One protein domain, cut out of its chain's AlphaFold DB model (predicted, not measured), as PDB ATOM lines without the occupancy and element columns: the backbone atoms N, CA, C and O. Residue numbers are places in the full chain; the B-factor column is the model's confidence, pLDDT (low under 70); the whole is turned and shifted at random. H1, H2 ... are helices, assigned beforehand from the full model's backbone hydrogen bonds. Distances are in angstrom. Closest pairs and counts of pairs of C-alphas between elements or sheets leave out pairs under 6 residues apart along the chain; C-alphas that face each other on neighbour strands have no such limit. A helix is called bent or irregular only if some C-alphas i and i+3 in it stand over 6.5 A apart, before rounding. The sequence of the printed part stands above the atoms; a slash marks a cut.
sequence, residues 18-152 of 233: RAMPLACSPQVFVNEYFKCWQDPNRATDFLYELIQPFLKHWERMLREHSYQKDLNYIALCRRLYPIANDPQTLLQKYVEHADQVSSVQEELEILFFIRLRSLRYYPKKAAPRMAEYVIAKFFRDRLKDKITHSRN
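This is residues 18 to 152 of the 233 residues of an uncharacterized protein of Balneola sp (UniProt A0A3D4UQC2). Three helices, H6, H5 and H2, form a crossed, lengthwise core, with H5 packed on both H6 and H2; H1 caps one end, and H4 closes the other, where H3 packs on H6. The printed part has 135 residues, with six named helices, H1 to H6 in chain order, and no named strand: all helix. It is compact, with a radius of gyration of the C-alphas of 14.8 A and spans of 39 by 29 by 26 A.

The longest helix, H6, covers residues 128 to 150, 33.0 A from C-alpha 128 at (25.785, 25.553, 14.605) to C-alpha 150 at (4.677, 13.676, -7.801). H5 is residues 104 to 118, 21.0 A; H2 is residues 45 to 64, 28.2 A. H2 is irregular, with C-alphas 50 and 53 7.3 A apart and a kink of 44 degrees near residue 52. H1, residues 26 to 38, 17.9 A, begins at C-alpha 26 (25.098, 29.542, 10.887). H3 is residues 71 to 80, 14.5 A, and H4 residues 87 to 101, 21.6 A.

H6, with residues 139 to 143 alone, touches H5 at a steep tilt of 63 degrees; the closest C-alphas, of Phe 112 and Phe 139, are 6.4 A apart. H5 touches H2, closest at C-alphas 105 and 59, 6.0 A. H2 and H6 are apart. H1 touches H6, closest at C-alphas 27 and 128, 5.2 A. H3 touches H6 at a shallow tilt of 32 degrees, only just short of steep. H4 is about perpendicular to H6, at 80 degrees, and touches it, closest at C-alphas 94 and 147, 5.5 A. Every O i to N i+4 pair is within hydrogen-bond range in H1, H3, H4, H5 and H6; in H2, 14 of 16 are.

The C-alphas farthest apart, of Arg 42 and Asn 85, are 42.3 A apart. The printed part has no cut and no long link. Confidence is under 70 at residues 66 to 69, 101 and 152.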
ATOM      1  N   ARG A  18      29.544  25.673   2.460       80.00
ATOM      2  CA  ARG A  18      28.453  25.807   3.426       80.00
ATOM      3  C   ARG A  18      27.214  25.063   2.918       80.00
ATOM      4  O   ARG A  18      26.890  25.147   1.740       80.00
ATOM      5  N   ALA A  19      26.525  24.353   3.808       80.88
ATOM      6  CA  ALA A  19      25.380  23.517   3.446       80.88
ATOM      7  C   ALA A  19      24.170  24.324   2.951       80.88
ATOM      8  O   ALA A  19      23.384  23.816   2.155       80.88
ATOM      9  N   MET A  20      24.019  25.560   3.431       87.38
ATOM     10  CA  MET A  20      22.959  26.477   3.030       87.38
ATOM     11  C   MET A  20      23.593  27.813   2.609       87.38
ATOM     12  O   MET A  20      24.242  28.443   3.447       87.38
ATOM     13  N   PRO A  21      23.454  28.277   1.350       88.12
ATOM     14  CA  PRO A  21      23.929  29.596   0.908       88.12
ATOM     15  C   PRO A  21      23.102  30.756   1.495       88.12
ATOM     16  O   PRO A  21      22.443  31.503   0.779       88.12
ATOM     17  N   LEU A  22      23.122  30.900   2.819       89.06
ATOM     18  CA  LEU A  22      22.448  31.977   3.546       89.06
ATOM     19  C   LEU A  22      23.354  33.208   3.658       89.06
ATOM     20  O   LEU A  22      24.574  33.077   3.780       89.06
ATOM     21  N   ALA A  23      22.750  34.397   3.707       88.69
ATOM     22  CA  ALA A  23      23.466  35.654   3.938       88.69
ATOM     23  C   ALA A  23      23.897  35.845   5.410       88.69
ATOM     24  O   ALA A  23      24.857  36.554   5.694       88.69
ATOM     25  N   CYS A  24      23.214  35.196   6.357       91.56
ATOM     26  CA  CYS A  24      23.514  35.266   7.791       91.56
ATOM     27  C   CYS A  24      24.509  34.182   8.228       91.56
ATOM     28  O   CYS A  24      24.750  33.227   7.495       91.56
ATOM     29  N   SER A  25      25.070  34.266   9.437       92.75
ATOM     30  CA  SER A  25      25.939  33.205   9.964       92.75
ATOM     31  C   SER A  25      25.141  31.951  10.373       92.75
ATOM     32  O   SER A  25      23.961  32.063  10.721       92.75
ATOM     33  N   PRO A  26      25.769  30.756  10.417       91.62
ATOM     34  CA  PRO A  26      25.098  29.542  10.887       91.62
ATOM     35  C   PRO A  26      24.516  29.677  12.293       91.62
ATOM     36  O   PRO A  26      23.460  29.131  12.572       91.62
ATOM     37  N   GLN A  27      25.169  30.440  13.175       94.12
ATOM     38  CA  GLN A  27      24.670  30.681  14.529       94.12
ATOM     39  C   GLN A  27      23.342  31.445  14.526       94.12
ATOM     40  O   GLN A  27      22.433  31.068  15.259       94.12
ATOM     41  N   VAL A  28      23.227  32.498  13.708       95.50
ATOM     42  CA  VAL A  28      22.009  33.321  13.625       95.50
ATOM     43  C   VAL A  28      20.840  32.481  13.117       95.50
ATOM     44  O   VAL A  28      19.799  32.432  13.767       95.50
ATOM     45  N   PHE A  29      21.043  31.762  12.010       95.00
ATOM     46  CA  PHE A  29      20.015  30.901  11.427       95.00
ATOM     47  C   PHE A  29      19.551  29.807  12.393       95.00
ATOM     48  O   PHE A  29      18.360  29.657  12.643       95.00
ATOM     49  N   VAL A  30      20.495  29.061  12.969       93.00
ATOM     50  CA  VAL A  30      20.213  27.927  13.860       93.00
ATOM     51  C   VAL A  30      19.505  28.382  15.135       93.00
ATOM     52  O   VAL A  30      18.591  27.703  15.595       93.00
ATOM     53  N   ASN A  31      19.869  29.546  15.679       93.88
ATOM     54  CA  ASN A  31      19.180  30.114  16.835       93.88
ATOM     55  C   ASN A  31      17.731  30.473  16.516       93.88
ATOM     56  O   ASN A  31      16.855  30.174  17.325       93.88
ATOM     57  N   GLU A  32      17.462  31.104  15.372       94.06
ATOM     58  CA  GLU A  32      16.082  31.448  15.024       94.06
ATOM     59  C   GLU A  32      15.257  30.207  14.686       94.06
ATOM     60  O   GLU A  32      14.157  30.041  15.210       94.06
ATOM     61  N   TYR A  33      15.832  29.273  13.925       92.88
ATOM     62  CA  TYR A  33      15.211  27.979  13.656       92.88
ATOM     63  C   TYR A  33      14.847  27.259  14.956       92.88
ATOM     64  O   TYR A  33      13.743  26.739  15.085       92.88
ATOM     65  N   PHE A  34      15.751  27.245  15.943       92.62
ATOM     66  CA  PHE A  34      15.501  26.612  17.236       92.62
ATOM     67  C   PHE A  34      14.321  27.239  17.979       92.62
ATOM     68  O   PHE A  34      13.495  26.506  18.519       92.62
ATOM     69  N   LYS A  35      14.216  28.572  17.990       91.56
ATOM     70  CA  LYS A  35      13.092  29.259  18.639       91.56
ATOM     71  C   LYS A  35      11.760  28.899  17.980       91.56
ATOM     72  O   LYS A  35      10.810  28.593  18.691       91.56
ATOM     73  N   CYS A  36      11.700  28.898  16.647       88.56
ATOM     74  CA  CYS A  36      10.494  28.509  15.907       88.56
ATOM     75  C   CYS A  36      10.184  27.011  16.019       88.56
ATOM     76  O   CYS A  36       9.031  26.608  15.943       88.56
ATOM     77  N   TRP A  37      11.201  26.171  16.203       89.94
ATOM     78  CA  TRP A  37      11.017  24.741  16.444       89.94
ATOM     79  C   TRP A  37      10.473  24.457  17.851       89.94
ATOM     80  O   TRP A  37       9.647  23.564  18.029       89.94
ATOM     81  N   GLN A  38      10.952  25.190  18.860       89.69
ATOM     82  CA  GLN A  38      10.554  25.002  20.255       89.69
ATOM     83  C   GLN A  38       9.120  25.477  20.525       89.69
ATOM     84  O   GLN A  38       8.435  24.873  21.350       89.69
ATOM     85  N   ASP A  39       8.687  26.539  19.849       84.75
ATOM     86  CA  ASP A  39       7.339  27.092  19.949       84.75
ATOM     87  C   ASP A  39       6.648  27.058  18.574       84.75
ATOM     88  O   ASP A  39       6.881  27.950  17.752       84.75
ATOM     89  N   PRO A  40       5.791  26.050  18.310       76.88
ATOM     90  CA  PRO A  40       5.098  25.902  17.031       76.88
ATOM     91  C   PRO A  40       4.179  27.072  16.658       76.88
ATOM     92  O   PRO A  40       3.853  27.215  15.480       76.88
ATOM     93  N   ASN A  41       3.762  27.886  17.634       76.00
ATOM     94  CA  ASN A  41       2.862  29.026  17.428       76.00
ATOM     95  C   ASN A  41       3.620  30.340  17.194       76.00
ATOM     96  O   ASN A  41       3.006  31.382  16.966       76.00
ATOM     97  N   ARG A  42       4.954  30.318  17.274       80.19
ATOM     98  CA  ARG A  42       5.788  31.501  17.077       80.19
ATOM     99  C   ARG A  42       5.677  32.002  15.636       80.19
ATOM    100  O   ARG A  42       5.760  31.219  14.691       80.19
ATOM    101  N   ALA A  43       5.597  33.322  15.481       78.19
ATOM    102  CA  ALA A  43       5.707  33.980  14.185       78.19
ATOM    103  C   ALA A  43       7.016  33.587  13.471       78.19
ATOM    104  O   ALA A  43       8.093  33.558  14.077       78.19
ATOM    105  N   THR A  44       6.919  33.258  12.184       84.38
ATOM    106  CA  THR A  44       8.039  32.733  11.389       84.38
ATOM    107  C   THR A  44       8.636  33.751  10.424       84.38
ATOM    108  O   THR A  44       9.534  33.381   9.675       84.38
ATOM    109  N   ASP A  45       8.197  35.010  10.450       86.50
ATOM    110  CA  ASP A  45       8.558  36.037   9.455       86.50
ATOM    111  C   ASP A  45      10.074  36.241   9.357       86.50
ATOM    112  O   ASP A  45      10.661  36.191   8.278       86.50
ATOM    113  N   PHE A  46      10.753  36.346  10.500       86.44
ATOM    114  CA  PHE A  46      12.204  36.516  10.504       86.44
ATOM    115  C   PHE A  46      12.939  35.259  10.008       86.44
ATOM    116  O   PHE A  46      13.904  35.349   9.252       86.44
ATOM    117  N   LEU A  47      12.472  34.060  10.373       90.81
ATOM    118  CA  LEU A  47      13.047  32.814   9.855       90.81
ATOM    119  C   LEU A  47      12.811  32.672   8.345       90.81
ATOM    120  O   LEU A  47      13.687  32.168   7.637       90.81
ATOM    121  N   TYR A  48      11.651  33.124   7.868       90.44
ATOM    122  CA  TYR A  48      11.291  33.182   6.460       90.44
ATOM    123  C   TYR A  48      12.285  34.040   5.681       90.44
ATOM    124  O   TYR A  48      12.916  33.541   4.752       90.44
ATOM    125  N   GLU A  49      12.540  35.272   6.116       91.75
ATOM    126  CA  GLU A  49      13.535  36.144   5.477       91.75
ATOM    127  C   GLU A  49      14.928  35.505   5.419       91.75
ATOM    128  O   GLU A  49      15.605  35.552   4.386       91.75
ATOM    129  N   LEU A  50      15.352  34.849   6.505       93.56
ATOM    130  CA  LEU A  50      16.658  34.195   6.567       93.56
ATOM    131  C   LEU A  50      16.788  33.028   5.583       93.56
ATOM    132  O   LEU A  50      17.882  32.822   5.054       93.56
ATOM    133  N   ILE A  51      15.721  32.252   5.351       94.19
ATOM    134  CA  ILE A  51      15.768  31.037   4.520       94.19
ATOM    135  C   ILE A  51      15.621  31.321   3.020       94.19
ATOM    136  O   ILE A  51      16.066  30.514   2.202       94.19
ATOM    137  N   GLN A  52      15.069  32.475   2.634       93.50
ATOM    138  CA  GLN A  52      14.796  32.823   1.234       93.50
ATOM    139  C   GLN A  52      15.971  32.593   0.258       93.50
ATOM    140  O   GLN A  52      15.754  31.976  -0.790       93.50
ATOM    141  N   PRO A  53      17.229  32.982   0.562       93.62
ATOM    142  CA  PRO A  53      18.361  32.718  -0.331       93.62
ATOM    143  C   PRO A  53      18.587  31.228  -0.626       93.62
ATOM    144  O   PRO A  53      18.973  30.861  -1.736       93.62
ATOM    145  N   PHE A  54      18.323  30.356   0.352       93.31
ATOM    146  CA  PHE A  54      18.446  28.907   0.195       93.31
ATOM    147  C   PHE A  54      17.342  28.325  -0.689       93.31
ATOM    148  O   PHE A  54      17.626  27.457  -1.513       93.31
ATOM    149  N   LEU A  55      16.107  28.809  -0.552       94.31
ATOM    150  CA  LEU A  55      14.978  28.328  -1.353       94.31
ATOM    151  C   LEU A  55      15.106  28.772  -2.811       94.31
ATOM    152  O   LEU A  55      15.047  27.926  -3.698       94.31
ATOM    153  N   LYS A  56      15.464  30.041  -3.048       92.88
ATOM    154  CA  LYS A  56      15.779  30.550  -4.396       92.88
ATOM    155  C   LYS A  56      16.931  29.789  -5.047       92.88
ATOM    156  O   LYS A  56      16.925  29.522  -6.246       92.88
ATOM    157  N   HIS A  57      17.938  29.418  -4.254       91.31
ATOM    158  CA  HIS A  57      19.026  28.577  -4.738       91.31
ATOM    159  C   HIS A  57      18.516  27.202  -5.197       91.31
ATOM    160  O   HIS A  57      18.886  26.758  -6.282       91.31
ATOM    161  N   TRP A  58      17.645  26.554  -4.419       92.50
ATOM    162  CA  TRP A  58      17.020  25.288  -4.803       92.50
ATOM    163  C   TRP A  58      16.130  25.401  -6.032       92.50
ATOM    164  O   TRP A  58      16.268  24.569  -6.925       92.50
ATOM    165  N   GLU A  59      15.272  26.417  -6.111       93.31
ATOM    166  CA  GLU A  59      14.448  26.672  -7.293       93.31
ATOM    167  C   GLU A  59      15.325  26.736  -8.546       93.31
ATOM    168  O   GLU A  59      15.113  25.997  -9.510       93.31
ATOM    169  N   ARG A  60      16.378  27.554  -8.495       90.81
ATOM    170  CA  ARG A  60      17.322  27.694  -9.600       90.81
ATOM    171  C   ARG A  60      17.974  26.363  -9.976       90.81
ATOM    172  O   ARG A  60      18.080  26.045 -11.154       90.81
ATOM    173  N   MET A  61      18.394  25.560  -8.997       89.31
ATOM    174  CA  MET A  61      18.990  24.243  -9.261       89.31
ATOM    175  C   MET A  61      18.009  23.254  -9.896       89.31
ATOM    176  O   MET A  61      18.414  22.453 -10.738       89.31
ATOM    177  N   LEU A  62      16.740  23.300  -9.489       90.31
ATOM    178  CA  LEU A  62      15.687  22.446 -10.029       90.31
ATOM    179  C   LEU A  62      15.316  22.827 -11.466       90.31
ATOM    180  O   LEU A  62      15.033  21.926 -12.247       90.31
ATOM    181  N   ARG A  63      15.353  24.122 -11.811       88.38
ATOM    182  CA  ARG A  63      14.999  24.636 -13.146       88.38
ATOM    183  C   ARG A  63      16.154  24.627 -14.147       88.38
ATOM    184  O   ARG A  63      15.969  24.274 -15.303       88.38
ATOM    185  N   GLU A  64      17.340  25.066 -13.737       83.38
ATOM    186  CA  GLU A  64      18.458  25.283 -14.666       83.38
ATOM    187  C   GLU A  64      19.319  24.033 -14.871       83.38
ATOM    188  O   GLU A  64      20.136  23.995 -15.788       83.38
ATOM    189  N   HIS A  65      19.204  23.030 -13.989       71.62
ATOM    190  CA  HIS A  65      20.006  21.795 -13.998       71.62
ATOM    191  C   HIS A  65      21.539  22.024 -14.062       71.62
ATOM    192  O   HIS A  65      22.314  21.109 -14.348       71.62
ATOM    193  N   SER A  66      21.996  23.249 -13.781       61.03
ATOM    194  CA  SER A  66      23.333  23.746 -14.132       61.03
ATOM    195  C   SER A  66      24.368  23.566 -13.014       61.03
ATOM    196  O   SER A  66      25.576  23.645 -13.247       61.03
ATOM    197  N   TYR A  67      23.934  23.248 -11.792       62.34
ATOM    198  CA  TYR A  67      24.798  23.218 -10.607       62.34
ATOM    199  C   TYR A  67      25.299  21.806 -10.274       62.34
ATOM    200  O   TYR A  67      25.068  21.274  -9.190       62.34
ATOM    201  N   GLN A  68      26.091  21.214 -11.177       59.09
ATOM    202  CA  GLN A  68      26.774  19.920 -10.964       59.09
ATOM    203  C   GLN A  68      27.803  19.919  -9.811       59.09
ATOM    204  O   GLN A  68      28.447  18.900  -9.574       59.09
ATOM    205  N   LYS A  69      27.983  21.046  -9.111       67.19
ATOM    206  CA  LYS A  69      28.933  21.223  -8.001       67.19
ATOM    207  C   LYS A  69      28.259  21.420  -6.637       67.19
ATOM    208  O   LYS A  69      28.974  21.436  -5.637       67.19
ATOM    209  N   ASP A  70      26.931  21.564  -6.570       79.56
ATOM    210  CA  ASP A  70      26.247  21.700  -5.280       79.56
ATOM    211  C   ASP A  70      26.111  20.344  -4.579       79.56
ATOM    212  O   ASP A  70      25.571  19.378  -5.126       79.56
ATOM    213  N   LEU A  71      26.591  20.276  -3.340       78.19
ATOM    214  CA  LEU A  71      26.630  19.049  -2.553       78.19
ATOM    215  C   LEU A  71      25.236  18.442  -2.342       78.19
ATOM    216  O   LEU A  71      25.070  17.220  -2.409       78.19
ATOM    217  N   ASN A  72      24.239  19.275  -2.050       83.44
ATOM    218  CA  ASN A  72      22.902  18.808  -1.718       83.44
ATOM    219  C   ASN A  72      22.121  18.396  -2.962       83.44
ATOM    220  O   ASN A  72      21.428  17.377  -2.912       83.44
ATOM    221  N   TYR A  73      22.273  19.115  -4.071       87.12
ATOM    222  CA  TYR A  73      21.687  18.745  -5.355       87.12
ATOM    223  C   TYR A  73      22.282  17.439  -5.891       87.12
ATOM    224  O   TYR A  73      21.548  16.512  -6.234       87.12
ATOM    225  N   ILE A  74      23.610  17.291  -5.844       83.62
ATOM    226  CA  ILE A  74      24.296  16.032  -6.175       83.62
ATOM    227  C   ILE A  74      23.759  14.877  -5.321       83.62
ATOM    228  O   ILE A  74      23.449  13.797  -5.835       83.62
ATOM    229  N   ALA A  75      23.652  15.090  -4.007       85.19
ATOM    230  CA  ALA A  75      23.140  14.082  -3.091       85.19
ATOM    231  C   ALA A  75      21.672  13.726  -3.383       85.19
ATOM    232  O   ALA A  75      21.308  12.556  -3.269       85.19
ATOM    233  N   LEU A  76      20.841  14.692  -3.786       89.44
ATOM    234  CA  LEU A  76      19.459  14.454  -4.204       89.44
ATOM    235  C   LEU A  76      19.407  13.575  -5.458       89.44
ATOM    236  O   LEU A  76      18.794  12.508  -5.424       89.44
ATOM    237  N   CYS A  77      20.108  13.964  -6.526       86.38
ATOM    238  CA  CYS A  77      20.144  13.222  -7.791       86.38
ATOM    239  C   CYS A  77      20.611  11.776  -7.591       86.38
ATOM    240  O   CYS A  77      19.999  10.840  -8.104       86.38
ATOM    241  N   ARG A  78      21.639  11.563  -6.761       84.19
ATOM    242  CA  ARG A  78      22.108  10.218  -6.388       84.19
ATOM    243  C   ARG A  78      21.046   9.362  -5.711       84.19
ATOM    244  O   ARG A  78      21.043   8.152  -5.901       84.19
ATOM    245  N   ARG A  79      20.176   9.964  -4.900       85.75
ATOM    246  CA  ARG A  79      19.099   9.248  -4.198       85.75
ATOM    247  C   ARG A  79      17.880   9.001  -5.082       85.75
ATOM    248  O   ARG A  79      17.129   8.077  -4.792       85.75
ATOM    249  N   LEU A  80      17.697   9.797  -6.132       86.06
ATOM    250  CA  LEU A  80      16.655   9.600  -7.141       86.06
ATOM    251  C   LEU A  80      17.061   8.574  -8.209       86.06
ATOM    252  O   LEU A  80      16.192   7.901  -8.751       86.06
ATOM    253  N   TYR A  81      18.361   8.399  -8.466       83.31
ATOM    254  CA  TYR A  81      18.881   7.490  -9.498       83.31
ATOM    255  C   TYR A  81      18.384   6.033  -9.391       83.31
ATOM    256  O   TYR A  81      18.014   5.459 -10.410       83.31
ATOM    257  N   PRO A  82      18.295   5.413  -8.196       80.31
ATOM    258  CA  PRO A  82      17.727   4.067  -8.075       80.31
ATOM    259  C   PRO A  82      16.225   3.992  -8.393       80.31
ATOM    260  O   PRO A  82      15.710   2.905  -8.628       80.31
ATOM    261  N   ILE A  83      15.512   5.124  -8.352       79.25
ATOM    262  CA  ILE A  83      14.059   5.214  -8.568       79.25
ATOM    263  C   ILE A  83      13.756   5.482 -10.045       79.25
ATOM    264  O   ILE A  83      12.844   4.882 -10.614       79.25
ATOM    265  N   ALA A  84      14.520   6.385 -10.657       70.31
ATOM    266  CA  ALA A  84      14.523   6.629 -12.086       70.31
ATOM    267  C   ALA A  84      15.967   6.616 -12.573       70.31
ATOM    268  O   ALA A  84      16.776   7.436 -12.143       70.31
ATOM    269  N   ASN A  85      16.255   5.712 -13.515       72.69
ATOM    270  CA  ASN A  85      17.564   5.579 -14.166       72.69
ATOM    271  C   ASN A  85      18.098   6.916 -14.721       72.69
ATOM    272  O   ASN A  85      19.304   7.060 -14.912       72.69
ATOM    273  N   ASP A  86      17.205   7.883 -14.954       81.44
ATOM    274  CA  ASP A  86      17.522   9.295 -15.114       81.44
ATOM    275  C   ASP A  86      16.772  10.165 -14.071       81.44
ATOM    276  O   ASP A  86      15.562  10.383 -14.196       81.44
ATOM    277  N   PRO A  87      17.470  10.696 -13.047       82.94
ATOM    278  CA  PRO A  87      16.911  11.627 -12.068       82.94
ATOM    279  C   PRO A  87      16.322  12.898 -12.677       82.94
ATOM    280  O   PRO A  87      15.390  13.454 -12.099       82.94
ATOM    281  N   GLN A  88      16.854  13.369 -13.812       84.62
ATOM    282  CA  GLN A  88      16.420  14.635 -14.407       84.62
ATOM    283  C   GLN A  88      14.976  14.556 -14.884       84.62
ATOM    284  O   GLN A  88      14.196  15.466 -14.620       84.62
ATOM    285  N   THR A  89      14.583  13.415 -15.447       83.50
ATOM    286  CA  THR A  89      13.189  13.139 -15.807       83.50
ATOM    287  C   THR A  89      12.228  13.299 -14.614       83.50
ATOM    288  O   THR A  89      11.127  13.821 -14.776       83.50
ATOM    289  N   LEU A  90      12.608  12.873 -13.401       84.56
ATOM    290  CA  LEU A  90      11.762  13.048 -12.208       84.56
ATOM    291  C   LEU A  90      11.725  14.497 -11.725       84.56
ATOM    292  O   LEU A  90      10.670  14.979 -11.317       84.56
ATOM    293  N   LEU A  91      12.869  15.181 -11.757       88.88
ATOM    294  CA  LEU A  91      12.959  16.586 -11.364       88.88
ATOM    295  C   LEU A  91      12.116  17.467 -12.281       88.88
ATOM    296  O   LEU A  91      11.357  18.291 -11.784       88.88
ATOM    297  N   GLN A  92      12.189  17.244 -13.593       87.38
ATOM    298  CA  GLN A  92      11.397  17.984 -14.567       87.38
ATOM    299  C   GLN A  92       9.895  17.772 -14.348       87.38
ATOM    300  O   GLN A  92       9.158  18.745 -14.244       87.38
ATOM    301  N   LYS A  93       9.449  16.523 -14.157       85.31
ATOM    302  CA  LYS A  93       8.044  16.231 -13.819       85.31
ATOM    303  C   LYS A  93       7.585  16.927 -12.541       85.31
ATOM    304  O   LYS A  93       6.453  17.389 -12.461       85.31
ATOM    305  N   TYR A  94       8.444  16.976 -11.523       89.19
ATOM    306  CA  TYR A  94       8.143  17.703 -10.294       89.19
ATOM    307  C   TYR A  94       7.997  19.209 -10.544       89.19
ATOM    308  O   TYR A  94       7.054  19.802 -10.032       89.19
ATOM    309  N   VAL A  95       8.894  19.814 -11.328       89.88
ATOM    310  CA  VAL A  95       8.822  21.240 -11.688       89.88
ATOM    311  C   VAL A  95       7.534  21.539 -12.454       89.88
ATOM    312  O   VAL A  95       6.808  22.447 -12.066       89.88
ATOM    313  N   GLU A  96       7.205  20.734 -13.467       84.69
ATOM    314  CA  GLU A  96       5.963  20.859 -14.243       84.69
ATOM    315  C   GLU A  96       4.720  20.769 -13.347       84.69
ATOM    316  O   GLU A  96       3.824  21.603 -13.444       84.69
ATOM    317  N   HIS A  97       4.686  19.802 -12.428       82.25
ATOM    318  CA  HIS A  97       3.595  19.663 -11.463       82.25
ATOM    319  C   HIS A  97       3.516  20.859 -10.498       82.25
ATOM    320  O   HIS A  97       2.428  21.356 -10.211       82.25
ATOM    321  N   ALA A  98       4.648  21.326  -9.967       83.94
ATOM    322  CA  ALA A  98       4.681  22.462  -9.047       83.94
ATOM    323  C   ALA A  98       4.173  23.749  -9.716       83.94
ATOM    324  O   ALA A  98       3.382  24.472  -9.116       83.94
ATOM    325  N   ASP A  99       4.559  23.994 -10.969       81.19
ATOM    326  CA  ASP A  99       4.128  25.169 -11.739       81.19
ATOM    327  C   ASP A  99       2.642  25.125 -12.142       81.19
ATOM    328  O   ASP A  99       2.054  26.161 -12.441       81.19
ATOM    329  N   GLN A 100       2.009  23.948 -12.134       70.50
ATOM    330  CA  GLN A 100       0.567  23.817 -12.373       70.50
ATOM    331  C   GLN A 100      -0.278  24.095 -11.128       70.50
ATOM    332  O   GLN A 100      -1.390  24.608 -11.243       70.50
ATOM    333  N   VAL A 101       0.220  23.724  -9.946       69.88
ATOM    334  CA  VAL A 101      -0.529  23.830  -8.684       69.88
ATOM    335  C   VAL A 101      -0.283  25.169  -7.985       69.88
ATOM    336  O   VAL A 101      -1.209  25.741  -7.406       69.88
ATOM    337  N   SER A 102       0.955  25.658  -8.013       75.25
ATOM    338  CA  SER A 102       1.390  26.857  -7.296       75.25
ATOM    339  C   SER A 102       2.616  27.469  -7.991       75.25
ATOM    340  O   SER A 102       2.495  28.095  -9.040       75.25
ATOM    341  N   SER A 103       3.801  27.280  -7.423       85.69
ATOM    342  CA  SER A 103       5.097  27.536  -8.040       85.69
ATOM    343  C   SER A 103       6.152  26.674  -7.346       85.69
ATOM    344  O   SER A 103       5.985  26.268  -6.192       85.69
ATOM    345  N   VAL A 104       7.280  26.415  -8.014       87.56
ATOM    346  CA  VAL A 104       8.412  25.709  -7.380       87.56
ATOM    347  C   VAL A 104       8.844  26.395  -6.079       87.56
ATOM    348  O   VAL A 104       9.095  25.710  -5.089       87.56
ATOM    349  N   GLN A 105       8.909  27.726  -6.066       89.06
ATOM    350  CA  GLN A 105       9.297  28.501  -4.890       89.06
ATOM    351  C   GLN A 105       8.305  28.312  -3.727       89.06
ATOM    352  O   GLN A 105       8.737  27.972  -2.625       89.06
ATOM    353  N   GLU A 106       6.995  28.434  -3.978       77.56
ATOM    354  CA  GLU A 106       5.951  28.214  -2.960       77.56
ATOM    355  C   GLU A 106       6.003  26.785  -2.392       77.56
ATOM    356  O   GLU A 106       5.958  26.591  -1.174       77.56
ATOM    357  N   GLU A 107       6.168  25.762  -3.238       83.38
ATOM    358  CA  GLU A 107       6.270  24.372  -2.767       83.38
ATOM    359  C   GLU A 107       7.502  24.149  -1.877       83.38
ATOM    360  O   GLU A 107       7.427  23.416  -0.885       83.38
ATOM    361  N   LEU A 108       8.641  24.773  -2.199       90.81
ATOM    362  CA  LEU A 108       9.861  24.688  -1.390       90.81
ATOM    363  C   LEU A 108       9.691  25.383  -0.032       90.81
ATOM    364  O   LEU A 108      10.159  24.861   0.984       90.81
ATOM    365  N   GLU A 109       9.004  26.524   0.008       86.50
ATOM    366  CA  GLU A 109       8.663  27.235   1.245       86.50
ATOM    367  C   GLU A 109       7.769  26.377   2.139       86.50
ATOM    368  O   GLU A 109       8.115  26.101   3.294       86.50
ATOM    369  N   ILE A 110       6.670  25.864   1.582       82.19
ATOM    370  CA  ILE A 110       5.736  24.974   2.281       82.19
ATOM    371  C   ILE A 110       6.477  23.760   2.841       82.19
ATOM    372  O   ILE A 110       6.323  23.416   4.016       82.19
ATOM    373  N   LEU A 111       7.325  23.127   2.029       86.19
ATOM    374  CA  LEU A 111       8.111  21.968   2.440       86.19
ATOM    375  C   LEU A 111       9.007  22.281   3.648       86.19
ATOM    376  O   LEU A 111       9.127  21.460   4.565       86.19
ATOM    377  N   PHE A 112       9.625  23.465   3.667       88.56
ATOM    378  CA  PHE A 112      10.476  23.902   4.768       88.56
ATOM    379  C   PHE A 112       9.675  24.111   6.062       88.56
ATOM    380  O   PHE A 112      10.050  23.563   7.104       88.56
ATOM    381  N   PHE A 113       8.556  24.842   6.009       83.69
ATOM    382  CA  PHE A 113       7.767  25.175   7.204       83.69
ATOM    383  C   PHE A 113       6.950  24.007   7.748       83.69
ATOM    384  O   PHE A 113       6.916  23.813   8.966       83.69
ATOM    385  N   ILE A 114       6.377  23.163   6.881       78.50
ATOM    386  CA  ILE A 114       5.765  21.897   7.317       78.50
ATOM    387  C   ILE A 114       6.801  21.085   8.082       78.50
ATOM    388  O   ILE A 114       6.507  20.515   9.139       78.50
ATOM    389  N   ARG A 115       8.044  21.038   7.584       79.12
ATOM    390  CA  ARG A 115       9.080  20.279   8.270       79.12
ATOM    391  C   ARG A 115       9.443  20.902   9.607       79.12
ATOM    392  O   ARG A 115       9.493  20.162  10.579       79.12
ATOM    393  N   LEU A 116       9.661  22.213   9.669       81.69
ATOM    394  CA  LEU A 116       9.932  22.930  10.916       81.69
ATOM    395  C   LEU A 116       8.899  22.593  12.005       81.69
ATOM    396  O   LEU A 116       9.293  22.246  13.116       81.69
ATOM    397  N   ARG A 117       7.602  22.619  11.661       74.62
ATOM    398  CA  ARG A 117       6.497  22.380  12.608       74.62
ATOM    399  C   ARG A 117       6.262  20.900  12.949       74.62
ATOM    400  O   ARG A 117       5.779  20.593  14.032       74.62
ATOM    401  N   SER A 118       6.617  19.968  12.061       71.81
ATOM    402  CA  SER A 118       6.442  18.514  12.277       71.81
ATOM    403  C   SER A 118       7.676  17.806  12.855       71.81
ATOM    404  O   SER A 118       7.619  16.629  13.230       71.81
ATOM    405  N   LEU A 119       8.832  18.474  12.897       74.38
ATOM    406  CA  LEU A 119      10.095  17.877  13.326       74.38
ATOM    407  C   LEU A 119      10.054  17.548  14.826       74.38
ATOM    408  O   LEU A 119       9.998  18.438  15.662       74.38
ATOM    409  N   ARG A 120      10.194  16.273  15.201       71.00
ATOM    410  CA  ARG A 120      10.333  15.882  16.623       71.00
ATOM    411  C   ARG A 120      11.762  15.994  17.160       71.00
ATOM    412  O   ARG A 120      11.975  15.958  18.366       71.00
ATOM    413  N   TYR A 121      12.749  16.082  16.271       75.50
ATOM    414  CA  TYR A 121      14.165  16.006  16.618       75.50
ATOM    415  C   TYR A 121      14.914  17.261  16.189       75.50
ATOM    416  O   TYR A 121      14.996  17.547  15.002       75.50
ATOM    417  N   TYR A 122      15.564  17.925  17.140       80.81
ATOM    418  CA  TYR A 122      16.515  18.999  16.876       80.81
ATOM    419  C   TYR A 122      17.888  18.651  17.478       80.81
ATOM    420  O   TYR A 122      17.946  18.201  18.630       80.81
ATOM    421  N   PRO A 123      19.009  18.850  16.758       79.00
ATOM    422  CA  PRO A 123      20.341  18.477  17.230       79.00
ATOM    423  C   PRO A 123      20.885  19.472  18.279       79.00
ATOM    424  O   PRO A 123      21.824  20.221  18.022       79.00
ATOM    425  N   LYS A 124      20.328  19.449  19.500       77.94
ATOM    426  CA  LYS A 124      20.605  20.417  20.588       77.94
ATOM    427  C   LYS A 124      22.082  20.555  20.989       77.94
ATOM    428  O   LYS A 124      22.476  21.601  21.481       77.94
ATOM    429  N   LYS A 125      22.883  19.496  20.825       80.69
ATOM    430  CA  LYS A 125      24.306  19.456  21.217       80.69
ATOM    431  C   LYS A 125      25.271  19.668  20.043       80.69
ATOM    432  O   LYS A 125      26.481  19.606  20.234       80.69
ATOM    433  N   ALA A 126      24.760  19.854  18.825       81.81
ATOM    434  CA  ALA A 126      25.601  20.032  17.650       81.81
ATOM    435  C   ALA A 126      26.101  21.479  17.547       81.81
ATOM    436  O   ALA A 126      25.368  22.423  17.832       81.81
ATOM    437  N   ALA A 127      27.336  21.658  17.069       87.06
ATOM    438  CA  ALA A 127      27.823  22.978  16.685       87.06
ATOM    439  C   ALA A 127      26.909  23.586  15.597       87.06
ATOM    440  O   ALA A 127      26.401  22.835  14.756       87.06
ATOM    441  N   PRO A 128      26.739  24.919  15.523       88.94
ATOM    442  CA  PRO A 128      25.785  25.553  14.605       88.94
ATOM    443  C   PRO A 128      25.949  25.141  13.139       88.94
ATOM    444  O   PRO A 128      24.975  24.845  12.462       88.94
ATOM    445  N   ARG A 129      27.188  25.025  12.647       87.06
ATOM    446  CA  ARG A 129      27.457  24.546  11.277       87.06
ATOM    447  C   ARG A 129      26.918  23.133  11.028       87.06
ATOM    448  O   ARG A 129      26.426  22.840   9.945       87.06
ATOM    449  N   MET A 130      27.006  22.266  12.034       84.69
ATOM    450  CA  MET A 130      26.495  20.900  11.960       84.69
ATOM    451  C   MET A 130      24.968  20.871  12.074       84.69
ATOM    452  O   MET A 130      24.323  20.126  11.344       84.69
ATOM    453  N   ALA A 131      24.378  21.705  12.934       86.69
ATOM    454  CA  ALA A 131      22.925  21.848  13.020       86.69
ATOM    455  C   ALA A 131      22.327  22.360  11.695       86.69
ATOM    456  O   ALA A 131      21.384  21.760  11.185       86.69
ATOM    457  N   GLU A 132      22.931  23.387  11.089       89.69
ATOM    458  CA  GLU A 132      22.564  23.891   9.757       89.69
ATOM    459  C   GLU A 132      22.653  22.784   8.695       89.69
ATOM    460  O   GLU A 132      21.713  22.573   7.931       89.69
ATOM    461  N   TYR A 133      23.743  22.008   8.683       88.19
ATOM    462  CA  TYR A 133      23.890  20.869   7.774       88.19
ATOM    463  C   TYR A 133      22.789  19.815   7.962       88.19
ATOM    464  O   TYR A 133      22.247  19.297   6.984       88.19
ATOM    465  N   VAL A 134      22.438  19.494   9.210       86.12
ATOM    466  CA  VAL A 134      21.362  18.545   9.527       86.12
ATOM    467  C   VAL A 134      20.012  19.061   9.021       86.12
ATOM    468  O   VAL A 134      19.267  18.292   8.414       86.12
ATOM    469  N   ILE A 135      19.725  20.356   9.191       90.12
ATOM    470  CA  ILE A 135      18.510  21.003   8.668       90.12
ATOM    471  C   ILE A 135      18.479  20.933   7.134       90.12
ATOM    472  O   ILE A 135      17.484  20.479   6.564       90.12
ATOM    473  N   ALA A 136      19.581  21.274   6.459       90.44
ATOM    474  CA  ALA A 136      19.696  21.178   5.000       90.44
ATOM    475  C   ALA A 136      19.483  19.741   4.493       90.44
ATOM    476  O   ALA A 136      18.782  19.505   3.505       90.44
ATOM    477  N   LYS A 137      20.046  18.756   5.204       87.88
ATOM    478  CA  LYS A 137      19.835  17.331   4.934       87.88
ATOM    479  C   LYS A 137      18.364  16.945   5.089       87.88
ATOM    480  O   LYS A 137      17.853  16.247   4.219       87.88
ATOM    481  N   PHE A 138      17.683  17.383   6.145       88.00
ATOM    482  CA  PHE A 138      16.258  17.091   6.324       88.00
ATOM    483  C   PHE A 138      15.401  17.683   5.213       88.00
ATOM    484  O   PHE A 138      14.522  16.989   4.702       88.00
ATOM    485  N   PHE A 139      15.681  18.921   4.812       91.75
ATOM    486  CA  PHE A 139      14.992  19.562   3.699       91.75
ATOM    487  C   PHE A 139      15.149  18.758   2.403       91.75
ATOM    488  O   PHE A 139      14.159  18.367   1.788       91.75
ATOM    489  N   ARG A 140      16.390  18.417   2.035       92.62
ATOM    490  CA  ARG A 140      16.687  17.612   0.840       92.62
ATOM    491  C   ARG A 140      15.980  16.257   0.862       92.62
ATOM    492  O   ARG A 140      15.480  15.798  -0.161       92.62
ATOM    493  N   ASP A 141      15.967  15.594   2.012       89.25
ATOM    494  CA  ASP A 141      15.361  14.273   2.153       89.25
ATOM    495  C   ASP A 141      13.840  14.338   1.944       89.25
ATOM    496  O   ASP A 141      13.287  13.477   1.261       89.25
ATOM    497  N   ARG A 142      13.187  15.401   2.431       86.88
ATOM    498  CA  ARG A 142      11.763  15.660   2.179       86.88
ATOM    499  C   ARG A 142      11.481  16.070   0.738       86.88
ATOM    500  O   ARG A 142      10.493  15.616   0.169       86.88
ATOM    501  N   LEU A 143      12.366  16.848   0.120       92.38
ATOM    502  CA  LEU A 143      12.247  17.217  -1.291       92.38
ATOM    503  C   LEU A 143      12.297  15.965  -2.177       92.38
ATOM    504  O   LEU A 143      11.453  15.790  -3.050       92.38
ATOM    505  N   LYS A 144      13.216  15.034  -1.883       92.56
ATOM    506  CA  LYS A 144      13.290  13.720  -2.542       92.56
ATOM    507  C   LYS A 144      11.969  12.956  -2.434       92.56
ATOM    508  O   LYS A 144      11.515  12.385  -3.425       92.56
ATOM    509  N   ASP A 145      11.370  12.918  -1.243       86.62
ATOM    510  CA  ASP A 145      10.088  12.241  -1.039       86.62
ATOM    511  C   ASP A 145       8.990  12.909  -1.878       86.62
ATOM    512  O   ASP A 145       8.299  12.211  -2.615       86.62
ATOM    513  N   LYS A 146       8.885  14.242  -1.855       85.38
ATOM    514  CA  LYS A 146       7.897  15.002  -2.639       85.38
ATOM    515  C   LYS A 146       8.039  14.768  -4.152       85.38
ATOM    516  O   LYS A 146       7.045  14.452  -4.795       85.38
ATOM    517  N   ILE A 147       9.261  14.813  -4.691       88.31
ATOM    518  CA  ILE A 147       9.564  14.498  -6.105       88.31
ATOM    519  C   ILE A 147       9.169  13.057  -6.459       88.31
ATOM    520  O   ILE A 147       8.693  12.764  -7.552       88.31
ATOM    521  N   THR A 148       9.378  12.122  -5.533       85.19
ATOM    522  CA  THR A 148       9.008  10.720  -5.765       85.19
ATOM    523  C   THR A 148       7.489  10.542  -5.768       85.19
ATOM    524  O   THR A 148       6.980   9.754  -6.559       85.19
ATOM    525  N   HIS A 149       6.759  11.279  -4.924       79.19
ATOM    526  CA  HIS A 149       5.295  11.230  -4.872       79.19
ATOM    527  C   HIS A 149       4.645  11.895  -6.091       79.19
ATOM    528  O   HIS A 149       3.682  11.348  -6.625       79.19
ATOM    529  N   SER A 150       5.199  13.006  -6.597       73.31
ATOM    530  CA  SER A 150       4.677  13.676  -7.801       73.31
ATOM    531  C   SER A 150       4.736  12.796  -9.054       73.31
ATOM    532  O   SER A 150       3.999  13.035 -10.000       73.31
ATOM    533  N   ARG A 151       5.541  11.724  -9.057       70.75
ATOM    534  CA  ARG A 151       5.557  10.704 -10.121       70.75
ATOM    535  C   ARG A 151       4.184  10.067 -10.372       70.75
ATOM    536  O   ARG A 151       3.916   9.670 -11.503       70.75
ATOM    537  N   ASN A 152       3.386   9.893  -9.319       63.16
ATOM    538  CA  ASN A 152       2.134   9.135  -9.360       63.16
ATOM    539  C   ASN A 152       0.899  10.028  -9.524       63.16
ATOM    540  O   ASN A 152      -0.203   9.502  -9.653       63.16
TER     541      ASN A 152